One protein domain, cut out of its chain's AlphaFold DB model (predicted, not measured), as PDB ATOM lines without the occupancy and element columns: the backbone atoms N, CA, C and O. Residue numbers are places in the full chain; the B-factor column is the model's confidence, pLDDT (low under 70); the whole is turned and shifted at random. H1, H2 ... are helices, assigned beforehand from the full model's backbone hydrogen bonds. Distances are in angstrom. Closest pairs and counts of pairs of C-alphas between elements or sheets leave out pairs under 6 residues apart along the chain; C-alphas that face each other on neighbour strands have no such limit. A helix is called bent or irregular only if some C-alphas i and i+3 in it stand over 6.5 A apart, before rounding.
ATOM      1  N   ASN A   2     -19.069  28.330  32.781       82.19
ATOM      2  CA  ASN A   2     -17.975  29.023  33.479       82.19
ATOM      3  C   ASN A   2     -16.959  27.994  34.003       82.19
ATOM      4  O   ASN A   2     -16.954  27.671  35.190       82.19
ATOM      5  N   TRP A   3     -16.174  27.409  33.090       83.12
ATOM      6  CA  TRP A   3     -15.228  26.332  33.406       83.12
ATOM      7  C   TRP A   3     -14.226  26.750  34.493       83.12
ATOM      8  O   TRP A   3     -13.831  25.914  35.300       83.12
ATOM      9  N   GLU A   4     -13.883  28.041  34.583       84.31
ATOM     10  CA  GLU A   4     -13.010  28.582  35.630       84.31
ATOM     11  C   GLU A   4     -13.616  28.451  37.031       84.31
ATOM     12  O   GLU A   4     -12.935  28.024  37.965       84.31
ATOM     13  N   GLU A   5     -14.885  28.834  37.203       86.56
ATOM     14  CA  GLU A   5     -15.591  28.708  38.485       86.56
ATOM     15  C   GLU A   5     -15.792  27.241  38.863       86.56
ATOM     16  O   GLU A   5     -15.589  26.869  40.019       86.56
ATOM     17  N   THR A   6     -16.134  26.392  37.890       83.81
ATOM     18  CA  THR A   6     -16.275  24.950  38.112       83.81
ATOM     19  C   THR A   6     -14.947  24.323  38.539       83.81
ATOM     20  O   THR A   6     -14.904  23.643  39.559       83.81
ATOM     21  N   LEU A   7     -13.842  24.620  37.845       83.31
ATOM     22  CA  LEU A   7     -12.511  24.117  38.190       83.31
ATOM     23  C   LEU A   7     -12.069  24.560  39.592       83.31
ATOM     24  O   LEU A   7     -11.555  23.750  40.362       83.31
ATOM     25  N   LYS A   8     -12.291  25.835  39.944       85.06
ATOM     26  CA  LYS A   8     -11.985  26.363  41.284       85.06
ATOM     27  C   LYS A   8     -12.745  25.603  42.370       85.06
ATOM     28  O   LYS A   8     -12.151  25.246  43.380       85.06
ATOM     29  N   ASN A   9     -14.032  25.331  42.160       83.94
ATOM     30  CA  ASN A   9     -14.852  24.606  43.129       83.94
ATOM     31  C   ASN A   9     -14.420  23.137  43.278       83.94
ATOM     32  O   ASN A   9     -14.345  22.643  44.401       83.94
ATOM     33  N   GLU A  10     -14.092  22.455  42.180       79.25
ATOM     34  CA  GLU A  10     -13.632  21.058  42.201       79.25
ATOM     35  C   GLU A  10     -12.281  20.904  42.917       79.25
ATOM     36  O   GLU A  10     -12.122  20.040  43.781       79.25
ATOM     37  N   LEU A  11     -11.321  21.796  42.647       80.06
ATOM     38  CA  LEU A  11     -10.010  21.784  43.311       80.06
ATOM     39  C   LEU A  11     -10.106  22.031  44.827       80.06
ATOM     40  O   LEU A  11      -9.290  21.511  45.590       80.06
ATOM     41  N   MET A  12     -11.097  22.808  45.271       81.94
ATOM     42  CA  MET A  12     -11.325  23.107  46.689       81.94
ATOM     43  C   MET A  12     -12.005  21.960  47.454       81.94
ATOM     44  O   MET A  12     -11.835  21.862  48.667       81.94
ATOM     45  N   ASN A  13     -12.737  21.077  46.768       72.75
ATOM     46  CA  ASN A  13     -13.544  20.009  47.373       72.75
ATOM     47  C   ASN A  13     -12.882  18.615  47.270       72.75
ATOM     48  O   ASN A  13     -13.571  17.603  47.182       72.75
ATOM     49  N   SER A  14     -11.543  18.566  47.327       64.50
ATOM     50  CA  SER A  14     -10.624  17.455  46.974       64.50
ATOM     51  C   SER A  14     -10.843  16.061  47.596       64.50
ATOM     52  O   SER A  14     -10.052  15.149  47.352       64.50
ATOM     53  N   VAL A  15     -11.896  15.848  48.383       64.50
ATOM     54  CA  VAL A  15     -12.154  14.599  49.117       64.50
ATOM     55  C   VAL A  15     -12.553  13.441  48.184       64.50
ATOM     56  O   VAL A  15     -12.338  12.285  48.539       64.50
ATOM     57  N   GLN A  16     -13.062  13.720  46.978       64.62
ATOM     58  CA  GLN A  16     -13.391  12.707  45.962       64.62
ATOM     59  C   GLN A  16     -13.336  13.317  44.554       64.62
ATOM     60  O   GLN A  16     -14.351  13.584  43.922       64.62
ATOM     61  N   MET A  17     -12.124  13.594  44.074       69.19
ATOM     62  CA  MET A  17     -11.926  14.196  42.756       69.19
ATOM     63  C   MET A  17     -12.166  13.150  41.653       69.19
ATOM     64  O   MET A  17     -11.400  12.193  41.522       69.19
ATOM     65  N   ASP A  18     -13.236  13.316  40.874       83.50
ATOM     66  CA  ASP A  18     -13.509  12.496  39.690       83.50
ATOM     67  C   ASP A  18     -12.599  12.933  38.532       83.50
ATOM     68  O   ASP A  18     -12.740  14.025  37.973       83.50
ATOM     69  N   TYR A  19     -11.644  12.074  38.171       83.81
ATOM     70  CA  TYR A  19     -10.689  12.343  37.097       83.81
ATOM     71  C   TYR A  19     -11.358  12.542  35.733       83.81
ATOM     72  O   TYR A  19     -10.862  13.345  34.944       83.81
ATOM     73  N   GLU A  20     -12.474  11.861  35.457       88.06
ATOM     74  CA  GLU A  20     -13.207  12.019  34.195       88.06
ATOM     75  C   GLU A  20     -13.875  13.397  34.140       88.06
ATOM     76  O   GLU A  20     -13.820  14.102  33.128       88.06
ATOM     77  N   HIS A  21     -14.456  13.831  35.262       85.88
ATOM     78  CA  HIS A  21     -15.027  15.165  35.371       85.88
ATOM     79  C   HIS A  21     -13.966  16.261  35.210       85.88
ATOM     80  O   HIS A  21     -14.171  17.200  34.436       85.88
ATOM     81  N   LEU A  22     -12.816  16.113  35.874       87.19
ATOM     82  CA  LEU A  22     -11.703  17.054  35.760       87.19
ATOM     83  C   LEU A  22     -11.152  17.110  34.330       87.19
ATOM     84  O   LEU A  22     -10.932  18.199  33.799       87.19
ATOM     85  N   TYR A  23     -10.968  15.950  33.692       89.50
ATOM     86  CA  TYR A  23     -10.538  15.868  32.299       89.50
ATOM     87  C   TYR A  23     -11.480  16.653  31.386       89.50
ATOM     88  O   TYR A  23     -11.016  17.467  30.590       89.50
ATOM     89  N   ARG A  24     -12.797  16.476  31.543       90.56
ATOM     90  CA  ARG A  24     -13.795  17.216  30.763       90.56
ATOM     91  C   ARG A  24     -13.688  18.727  30.944       90.56
ATOM     92  O   ARG A  24     -13.681  19.433  29.944       90.56
ATOM     93  N   ILE A  25     -13.563  19.222  32.179       89.88
ATOM     94  CA  ILE A  25     -13.418  20.666  32.440       89.88
ATOM     95  C   ILE A  25     -12.157  21.212  31.761       89.88
ATOM     96  O   ILE A  25     -12.216  22.226  31.068       89.88
ATOM     97  N   CYS A  26     -11.024  20.523  31.921       89.56
ATOM     98  CA  CYS A  26      -9.760  20.909  31.295       89.56
ATOM     99  C   CYS A  26      -9.846  20.888  29.764       89.56
ATOM    100  O   CYS A  26      -9.347  21.791  29.097       89.56
ATOM    101  N   HIS A  27     -10.486  19.867  29.200       91.38
ATOM    102  CA  HIS A  27     -10.669  19.722  27.765       91.38
ATOM    103  C   HIS A  27     -11.615  20.792  27.191       91.38
ATOM    104  O   HIS A  27     -11.344  21.341  26.123       91.38
ATOM    105  N   ASP A  28     -12.690  21.134  27.902       91.00
ATOM    106  CA  ASP A  28     -13.603  22.208  27.508       91.00
ATOM    107  C   ASP A  28     -12.892  23.574  27.540       91.00
ATOM    108  O   ASP A  28     -12.994  24.336  26.578       91.00
ATOM    109  N   ALA A  29     -12.090  23.841  28.578       91.75
ATOM    110  CA  ALA A  29     -11.255  25.041  28.672       91.75
ATOM    111  C   ALA A  29     -10.224  25.123  27.531       91.75
ATOM    112  O   ALA A  29     -10.046  26.176  26.919       91.75
ATOM    113  N   TYR A  30      -9.578  23.999  27.202       91.94
ATOM    114  CA  TYR A  30      -8.662  23.905  26.065       91.94
ATOM    115  C   TYR A  30      -9.366  24.250  24.746       91.94
ATOM    116  O   TYR A  30      -8.879  25.091  23.995       91.94
ATOM    117  N   LYS A  31     -10.541  23.661  24.482       90.81
ATOM    118  CA  LYS A  31     -11.314  23.938  23.262       90.81
ATOM    119  C   LYS A  31     -11.747  25.397  23.154       90.81
ATOM    120  O   LYS A  31     -11.683  25.967  22.065       90.81
ATOM    121  N   GLU A  32     -12.174  25.999  24.262       92.12
ATOM    122  CA  GLU A  32     -12.516  27.423  24.313       92.12
ATOM    123  C   GLU A  32     -11.300  28.298  23.976       92.12
ATOM    124  O   GLU A  32     -11.388  29.170  23.107       92.12
ATOM    125  N   GLY A  33     -10.145  28.005  24.585       92.25
ATOM    126  CA  GLY A  33      -8.881  28.685  24.306       92.25
ATOM    127  C   GLY A  33      -8.444  28.560  22.845       92.25
ATOM    128  O   GLY A  33      -8.123  29.568  22.216       92.25
ATOM    129  N   CYS A  34      -8.508  27.359  22.265       91.31
ATOM    130  CA  CYS A  34      -8.212  27.139  20.845       91.31
ATOM    131  C   CYS A  34      -9.108  27.986  19.936       91.31
ATOM    132  O   CYS A  34      -8.609  28.659  19.034       91.31
ATOM    133  N   GLY A  35     -10.420  28.011  20.195       91.94
ATOM    134  CA  GLY A  35     -11.360  28.821  19.419       91.94
ATOM    135  C   GLY A  35     -11.066  30.323  19.505       91.94
ATOM    136  O   GLY A  35     -11.153  31.037  18.498       91.94
ATOM    137  N   TYR A  36     -10.671  30.806  20.684       93.94
ATOM    138  CA  TYR A  36     -10.277  32.198  20.884       93.94
ATOM    139  C   TYR A  36      -8.982  32.548  20.135       93.94
ATOM    140  O   TYR A  36      -8.969  33.496  19.348       93.94
ATOM    141  N   GLU A  37      -7.924  31.750  20.299       94.56
ATOM    142  CA  GLU A  37      -6.640  31.937  19.606       94.56
ATOM    143  C   GLU A  37      -6.804  31.896  18.082       94.56
ATOM    144  O   GLU A  37      -6.268  32.735  17.356       94.56
ATOM    145  N   LYS A  38      -7.630  30.975  17.579       94.00
ATOM    146  CA  LYS A  38      -7.985  30.896  16.160       94.00
ATOM    147  C   LYS A  38      -8.668  32.167  15.667       94.00
ATOM    148  O   LYS A  38      -8.314  32.682  14.607       94.00
ATOM    149  N   SER A  39      -9.611  32.700  16.442       93.69
ATOM    150  CA  SER A  39     -10.300  33.952  16.109       93.69
ATOM    151  C   SER A  39      -9.320  35.130  16.046       93.69
ATOM    152  O   SER A  39      -9.372  35.926  15.106       93.69
ATOM    153  N   LEU A  40      -8.372  35.208  16.989       95.88
ATOM    154  CA  LEU A  40      -7.305  36.213  16.974       95.88
ATOM    155  C   LEU A  40      -6.378  36.062  15.762       95.88
ATOM    156  O   LEU A  40      -6.026  37.059  15.130       95.88
ATOM    157  N   ALA A  41      -5.999  34.832  15.412       94.94
ATOM    158  CA  ALA A  41      -5.142  34.554  14.266       94.94
ATOM    159  C   ALA A  41      -5.803  34.979  12.943       94.94
ATOM    160  O   ALA A  41      -5.172  35.649  12.120       94.94
ATOM    161  N   VAL A  42      -7.085  34.646  12.756       93.81
ATOM    162  CA  VAL A  42      -7.883  35.060  11.588       93.81
ATOM    163  C   VAL A  42      -7.971  36.583  11.505       93.81
ATOM    164  O   VAL A  42      -7.726  37.154  10.440       93.81
ATOM    165  N   GLU A  43      -8.243  37.260  12.621       94.31
ATOM    166  CA  GLU A  43      -8.333  38.721  12.662       94.31
ATOM    167  C   GLU A  43      -6.986  39.395  12.357       94.31
ATOM    168  O   GLU A  43      -6.909  40.317  11.537       94.31
ATOM    169  N   ALA A  44      -5.892  38.895  12.936       93.81
ATOM    170  CA  ALA A  44      -4.547  39.375  12.638       93.81
ATOM    171  C   ALA A  44      -4.212  39.213  11.145       93.81
ATOM    172  O   ALA A  44      -3.658  40.125  10.520       93.81
ATOM    173  N   TYR A  45      -4.590  38.081  10.547       91.69
ATOM    174  CA  TYR A  45      -4.411  37.836   9.122       91.69
ATOM    175  C   TYR A  45      -5.266  38.781   8.264       91.69
ATOM    176  O   TYR A  45      -4.747  39.400   7.331       91.69
ATOM    177  N   ARG A  46      -6.544  38.984   8.615       89.94
ATOM    178  CA  ARG A  46      -7.459  39.930   7.948       89.94
ATOM    179  C   ARG A  46      -6.885  41.347   7.928       89.94
ATOM    180  O   ARG A  46      -6.856  41.985   6.873       89.94
ATOM    181  N   LEU A  47      -6.367  41.828   9.057       88.06
ATOM    182  CA  LEU A  47      -5.754  43.156   9.169       88.06
ATOM    183  C   LEU A  47      -4.493  43.304   8.304       88.06
ATOM    184  O   LEU A  47      -4.189  44.398   7.829       88.06
ATOM    185  N   ARG A  48      -3.764  42.209   8.062       88.06
ATOM    186  CA  ARG A  48      -2.534  42.189   7.252       88.06
ATOM    187  C   ARG A  48      -2.760  41.807   5.793       88.06
ATOM    188  O   ARG A  48      -1.834  41.934   4.994       88.06
ATOM    189  N   CYS A  49      -3.965  41.396   5.412       83.25
ATOM    190  CA  CYS A  49      -4.257  40.877   4.077       83.25
ATOM    191  C   CYS A  49      -3.898  41.862   2.951       83.25
ATOM    192  O   CYS A  49      -3.361  41.450   1.924       83.25
ATOM    193  N   SER A  50      -4.122  43.167   3.140       77.31
ATOM    194  CA  SER A  50      -3.740  44.186   2.149       77.31
ATOM    195  C   SER A  50      -2.227  44.370   2.026       77.31
ATOM    196  O   SER A  50      -1.736  44.637   0.934       77.31
ATOM    197  N   TYR A  51      -1.471  44.159   3.105       82.19
ATOM    198  CA  TYR A  51      -0.008  44.138   3.064       82.19
ATOM    199  C   TYR A  51       0.523  42.876   2.369       82.19
ATOM    200  O   TYR A  51       1.449  42.956   1.567       82.19
ATOM    201  N   LEU A  52      -0.080  41.717   2.644       83.19
ATOM    202  CA  LEU A  52       0.364  40.423   2.115       83.19
ATOM    203  C   LEU A  52      -0.009  40.221   0.638       83.19
ATOM    204  O   LEU A  52       0.781  39.686  -0.139       83.19
ATOM    205  N   PHE A  53      -1.206  40.653   0.233       81.75
ATOM    206  CA  PHE A  53      -1.775  40.345  -1.086       81.75
ATOM    207  C   PHE A  53      -2.103  41.584  -1.925       81.75
ATOM    208  O   PHE A  53      -2.499  41.448  -3.091       81.75
ATOM    209  N   GLY A  54      -1.909  42.788  -1.381       75.25
ATOM    210  CA  GLY A  54      -2.285  44.039  -2.030       75.25
ATOM    211  C   GLY A  54      -3.801  44.166  -2.177       75.25
ATOM    212  O   GLY A  54      -4.586  43.642  -1.387       75.25
ATOM    213  N   ASN A  55      -4.227  44.799  -3.267       70.31
ATOM    214  CA  ASN A  55      -5.647  44.965  -3.590       70.31
ATOM    215  C   ASN A  55      -6.349  43.652  -3.990       70.31
ATOM    216  O   ASN A  55      -7.548  43.670  -4.229       70.31
ATOM    217  N   ARG A  56      -5.639  42.514  -4.066       74.81
ATOM    218  CA  ARG A  56      -6.212  41.227  -4.504       74.81
ATOM    219  C   ARG A  56      -7.193  40.614  -3.507       74.81
ATOM    220  O   ARG A  56      -8.023  39.814  -3.918       74.81
ATOM    221  N   CYS A  57      -7.088  40.953  -2.223       71.62
ATOM    222  CA  CYS A  57      -8.029  40.488  -1.197       71.62
ATOM    223  C   CYS A  57      -9.250  41.419  -1.050       71.62
ATOM    224  O   CYS A  57     -10.179  41.089  -0.334       71.62
ATOM    225  N   MET A  58      -9.291  42.567  -1.733       65.88
ATOM    226  CA  MET A  58     -10.376  43.541  -1.591       65.88
ATOM    227  C   MET A  58     -11.159  43.657  -2.893       65.88
ATOM    228  O   MET A  58     -10.576  43.964  -3.934       65.88
ATOM    229  N   MET A  59     -12.482  43.497  -2.838       60.34
ATOM    230  CA  MET A  59     -13.345  43.898  -3.950       60.34
ATOM    231  C   MET A  59     -13.104  45.388  -4.245       60.34
ATOM    232  O   MET A  59     -13.031  46.232  -3.342       60.34
ATOM    233  N   ALA A  60     -12.905  45.734  -5.516       56.47
ATOM    234  CA  ALA A  60     -12.765  47.123  -5.923       56.47
ATOM    235  C   ALA A  60     -14.127  47.815  -5.772       56.47
ATOM    236  O   ALA A  60     -14.957  47.749  -6.665       56.47
ATOM    237  N   SER A  61     -14.371  48.440  -4.619       56.78
ATOM    238  CA  SER A  61     -15.509  49.343  -4.461       56.78
ATOM    239  C   SER A  61     -15.153  50.736  -4.980       56.78
ATOM    240  O   SER A  61     -14.137  51.302  -4.562       56.78
ATOM    241  N   ASP A  62     -16.008  51.295  -5.839       58.97
ATOM    242  CA  ASP A  62     -15.915  52.672  -6.344       58.97
ATOM    243  C   ASP A  62     -16.179  53.725  -5.255       58.97
ATOM    244  O   ASP A  62     -15.876  54.903  -5.436       58.97
ATOM    245  N   THR A  63     -16.700  53.307  -4.096       58.34
ATOM    246  CA  THR A  63     -17.028  54.192  -2.970       58.34
ATOM    247  C   THR A  63     -15.944  54.267  -1.895       58.34
ATOM    248  O   THR A  63     -16.019  55.142  -1.035       58.34
ATOM    249  N   ILE A  64     -14.928  53.390  -1.914       57.47
ATOM    250  CA  ILE A  64     -13.903  53.345  -0.857       57.47
ATOM    251  C   ILE A  64     -12.617  54.036  -1.335       57.47
ATOM    252  O   ILE A  64     -12.018  53.598  -2.327       57.47
ATOM    253  N   PRO A  65     -12.139  55.072  -0.620       57.78
ATOM    254  CA  PRO A  65     -10.920  55.783  -0.978       57.78
ATOM    255  C   PRO A  65      -9.710  54.840  -1.096       57.78
ATOM    256  O   PRO A  65      -9.477  53.972  -0.257       57.78
ATOM    257  N   ARG A  66      -8.921  54.999  -2.165       59.25
ATOM    258  CA  ARG A  66      -7.873  54.040  -2.580       59.25
ATOM    259  C   ARG A  66      -6.669  53.921  -1.629       59.25
ATOM    260  O   ARG A  66      -5.799  53.101  -1.894       59.25
ATOM    261  N   HIS A  67      -6.584  54.733  -0.577       60.50
ATOM    262  CA  HIS A  67      -5.344  54.941   0.179       60.50
ATOM    263  C   HIS A  67      -5.120  53.965   1.343       60.50
ATOM    264  O   HIS A  67      -3.965  53.675   1.630       60.50
ATOM    265  N   ILE A  68      -6.161  53.413   1.978       57.88
ATOM    266  CA  ILE A  68      -6.016  52.344   2.984       57.88
ATOM    267  C   ILE A  68      -7.229  51.422   2.881       57.88
ATOM    268  O   ILE A  68      -8.356  51.833   3.145       57.88
ATOM    269  N   LYS A  69      -7.000  50.168   2.486       67.62
ATOM    270  CA  LYS A  69      -8.045  49.148   2.365       67.62
ATOM    271  C   LYS A  69      -7.784  48.045   3.392       67.62
ATOM    272  O   LYS A  69      -6.803  47.314   3.274       67.62
ATOM    273  N   VAL A  70      -8.635  47.954   4.410       72.75
ATOM    274  CA  VAL A  70      -8.659  46.843   5.377       72.75
ATOM    275  C   VAL A  70      -9.601  45.769   4.838       72.75
ATOM    276  O   VAL A  70     -10.701  46.120   4.429       72.75
ATOM    277  N   CYS A  71      -9.178  44.498   4.834       81.12
ATOM    278  CA  CYS A  71     -10.003  43.368   4.378       81.12
ATOM    279  C   CYS A  71     -11.375  43.366   5.069       81.12
ATOM    280  O   CYS A  71     -11.434  43.433   6.293       81.12
ATOM    281  N   ASP A  72     -12.467  43.266   4.311       80.56
ATOM    282  CA  ASP A  72     -13.843  43.231   4.834       80.56
ATOM    283  C   ASP A  72     -14.221  41.894   5.497       80.56
ATOM    284  O   ASP A  72     -15.316  41.753   6.029       80.56
ATOM    285  N   GLY A  73     -13.301  40.927   5.497       84.38
ATOM    286  CA  GLY A  73     -13.527  39.591   6.038       84.38
ATOM    287  C   GLY A  73     -14.125  38.612   5.027       84.38
ATOM    288  O   GLY A  73     -14.325  37.455   5.370       84.38
ATOM    289  N   ASN A  74     -14.375  39.031   3.783       83.62
ATOM    290  CA  ASN A  74     -14.977  38.193   2.751       83.62
ATOM    291  C   ASN A  74     -14.039  38.052   1.541       83.62
ATOM    292  O   ASN A  74     -14.345  38.478   0.425       83.62
ATOM    293  N   CYS A  75     -12.853  37.474   1.768       83.81
ATOM    294  CA  CYS A  75     -11.872  37.237   0.708       83.81
ATOM    295  C   CYS A  75     -11.348  35.797   0.713       83.81
ATOM    296  O   CYS A  75     -11.143  35.184   1.761       83.81
ATOM    297  N   SER A  76     -11.069  35.262  -0.479       87.69
ATOM    298  CA  SER A  76     -10.633  33.869  -0.663       87.69
ATOM    299  C   SER A  76      -9.347  33.522   0.093       87.69
ATOM    300  O   SER A  76      -9.173  32.384   0.523       87.69
ATOM    301  N   TYR A  77      -8.455  34.496   0.299       88.38
ATOM    302  CA  TYR A  77      -7.234  34.309   1.085       88.38
ATOM    303  C   TYR A  77      -7.521  34.102   2.572       88.38
ATOM    304  O   TYR A  77      -6.798  33.338   3.207       88.38
ATOM    305  N   LEU A  78      -8.550  34.763   3.113       89.81
ATOM    306  CA  LEU A  78      -8.960  34.596   4.506       89.81
ATOM    307  C   LEU A  78      -9.599  33.222   4.705       89.81
ATOM    308  O   LEU A  78      -9.153  32.483   5.568       89.81
ATOM    309  N   HIS A  79     -10.521  32.821   3.825       90.44
ATOM    310  CA  HIS A  79     -11.129  31.486   3.883       90.44
ATOM    311  C   HIS A  79     -10.110  30.360   3.723       90.44
ATOM    312  O   HIS A  79     -10.199  29.333   4.391       90.44
ATOM    313  N   LYS A  80      -9.103  30.544   2.858       92.06
ATOM    314  CA  LYS A  80      -8.005  29.583   2.750       92.06
ATOM    315  C   LYS A  80      -7.205  29.509   4.050       92.06
ATOM    316  O   LYS A  80      -6.853  28.416   4.467       92.06
ATOM    317  N   TYR A  81      -6.922  30.648   4.679       92.50
ATOM    318  CA  TYR A  81      -6.209  30.679   5.951       92.50
ATOM    319  C   TYR A  81      -7.014  30.021   7.079       92.50
ATOM    320  O   TYR A  81      -6.483  29.158   7.768       92.50
ATOM    321  N   GLU A  82      -8.306  30.342   7.200       92.94
ATOM    322  CA  GLU A  82      -9.239  29.669   8.112       92.94
ATOM    323  C   GLU A  82      -9.207  28.150   7.908       92.94
ATOM    324  O   GLU A  82      -9.051  27.405   8.873       92.94
ATOM    325  N   PHE A  83      -9.275  27.687   6.656       93.06
ATOM    326  CA  PHE A  83      -9.204  26.266   6.315       93.06
ATOM    327  C   PHE A  83      -7.882  25.607   6.730       93.06
ATOM    328  O   PHE A  83      -7.898  24.492   7.243       93.06
ATOM    329  N   GLU A  84      -6.738  26.273   6.540       93.25
ATOM    330  CA  GLU A  84      -5.452  25.746   7.019       93.25
ATOM    331  C   GLU A  84      -5.384  25.701   8.553       93.25
ATOM    332  O   GLU A  84      -4.827  24.751   9.093       93.25
ATOM    333  N   LEU A  85      -5.989  26.663   9.261       91.44
ATOM    334  CA  LEU A  85      -6.068  26.632  10.726       91.44
ATOM    335  C   LEU A  85      -6.907  25.455  11.241       91.44
ATOM    336  O   LEU A  85      -6.538  24.855  12.242       91.44
ATOM    337  N   TYR A  86      -8.002  25.091  10.562       86.94
ATOM    338  CA  TYR A  86      -8.811  23.921  10.943       86.94
ATOM    339  C   TYR A  86      -8.024  22.606  10.910       86.94
ATOM    340  O   TYR A  86      -8.287  21.733  11.723       86.94
TER     341      TYR A  86
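What this domain is: This is residues 2 to 86 of the 90 residues of an uncharacterized protein of Parabacteroides johnsonii DSM 18315 (UniProt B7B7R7). One long helix, H2, makes most of the length of a rod, and a short helix folds back along it toward each end, H1 at its beginning and H3 beside its later part, on opposite sides. A loop, residues 58 to 75, extends past the kinked end of H2. The printed part has 85 residues, with three named helices, H1, H2, H3, and no named strand: all helix, extended, radius of gyration of the C-alphas 20.7 A, spans 67 by 22 by 16 A.

Where its parts are: H1, residues 3 to 12, begins at C-alpha 3 (-15.228, 26.332, 33.406) and measures 14.2 A. H2, residues 19 to 57, measures 47.6 A; it has a kink of 72 degrees near residue 51 and is irregular, C-alphas 52 and 55 being 9.5 A apart. H3, residues 76 to 86, measures 15.4 A and ends at C-alpha 86 (-8.811, 23.921, 10.943).

How they stand to each other: H1 and H2 form a helical hairpin, a shallow tilt of 30 degrees, opposite ways; H2 touches H1 with residues 22 to 29 alone, the closest C-alphas being Trp 3 and Ile 25, 6.0 A. H2 and H3 touch as another, at 22 degrees, closest C-alphas Arg 46 and Leu 78, 6.5 A. H1 and H3 are apart. Every O i to N i+4 pair is within hydrogen-bond range in H1 and H3, 30 of 35 in H2.

The domain as a whole: The C-alphas farthest apart, Val 15 and Asp 62, are 67.4 A apart. The printed part has no cut. Residues 12 to 17 stand free. The link H2 to H3 is long, 18 residues. Residues 14 to 17 and 58 to 69 have pLDDT under 70.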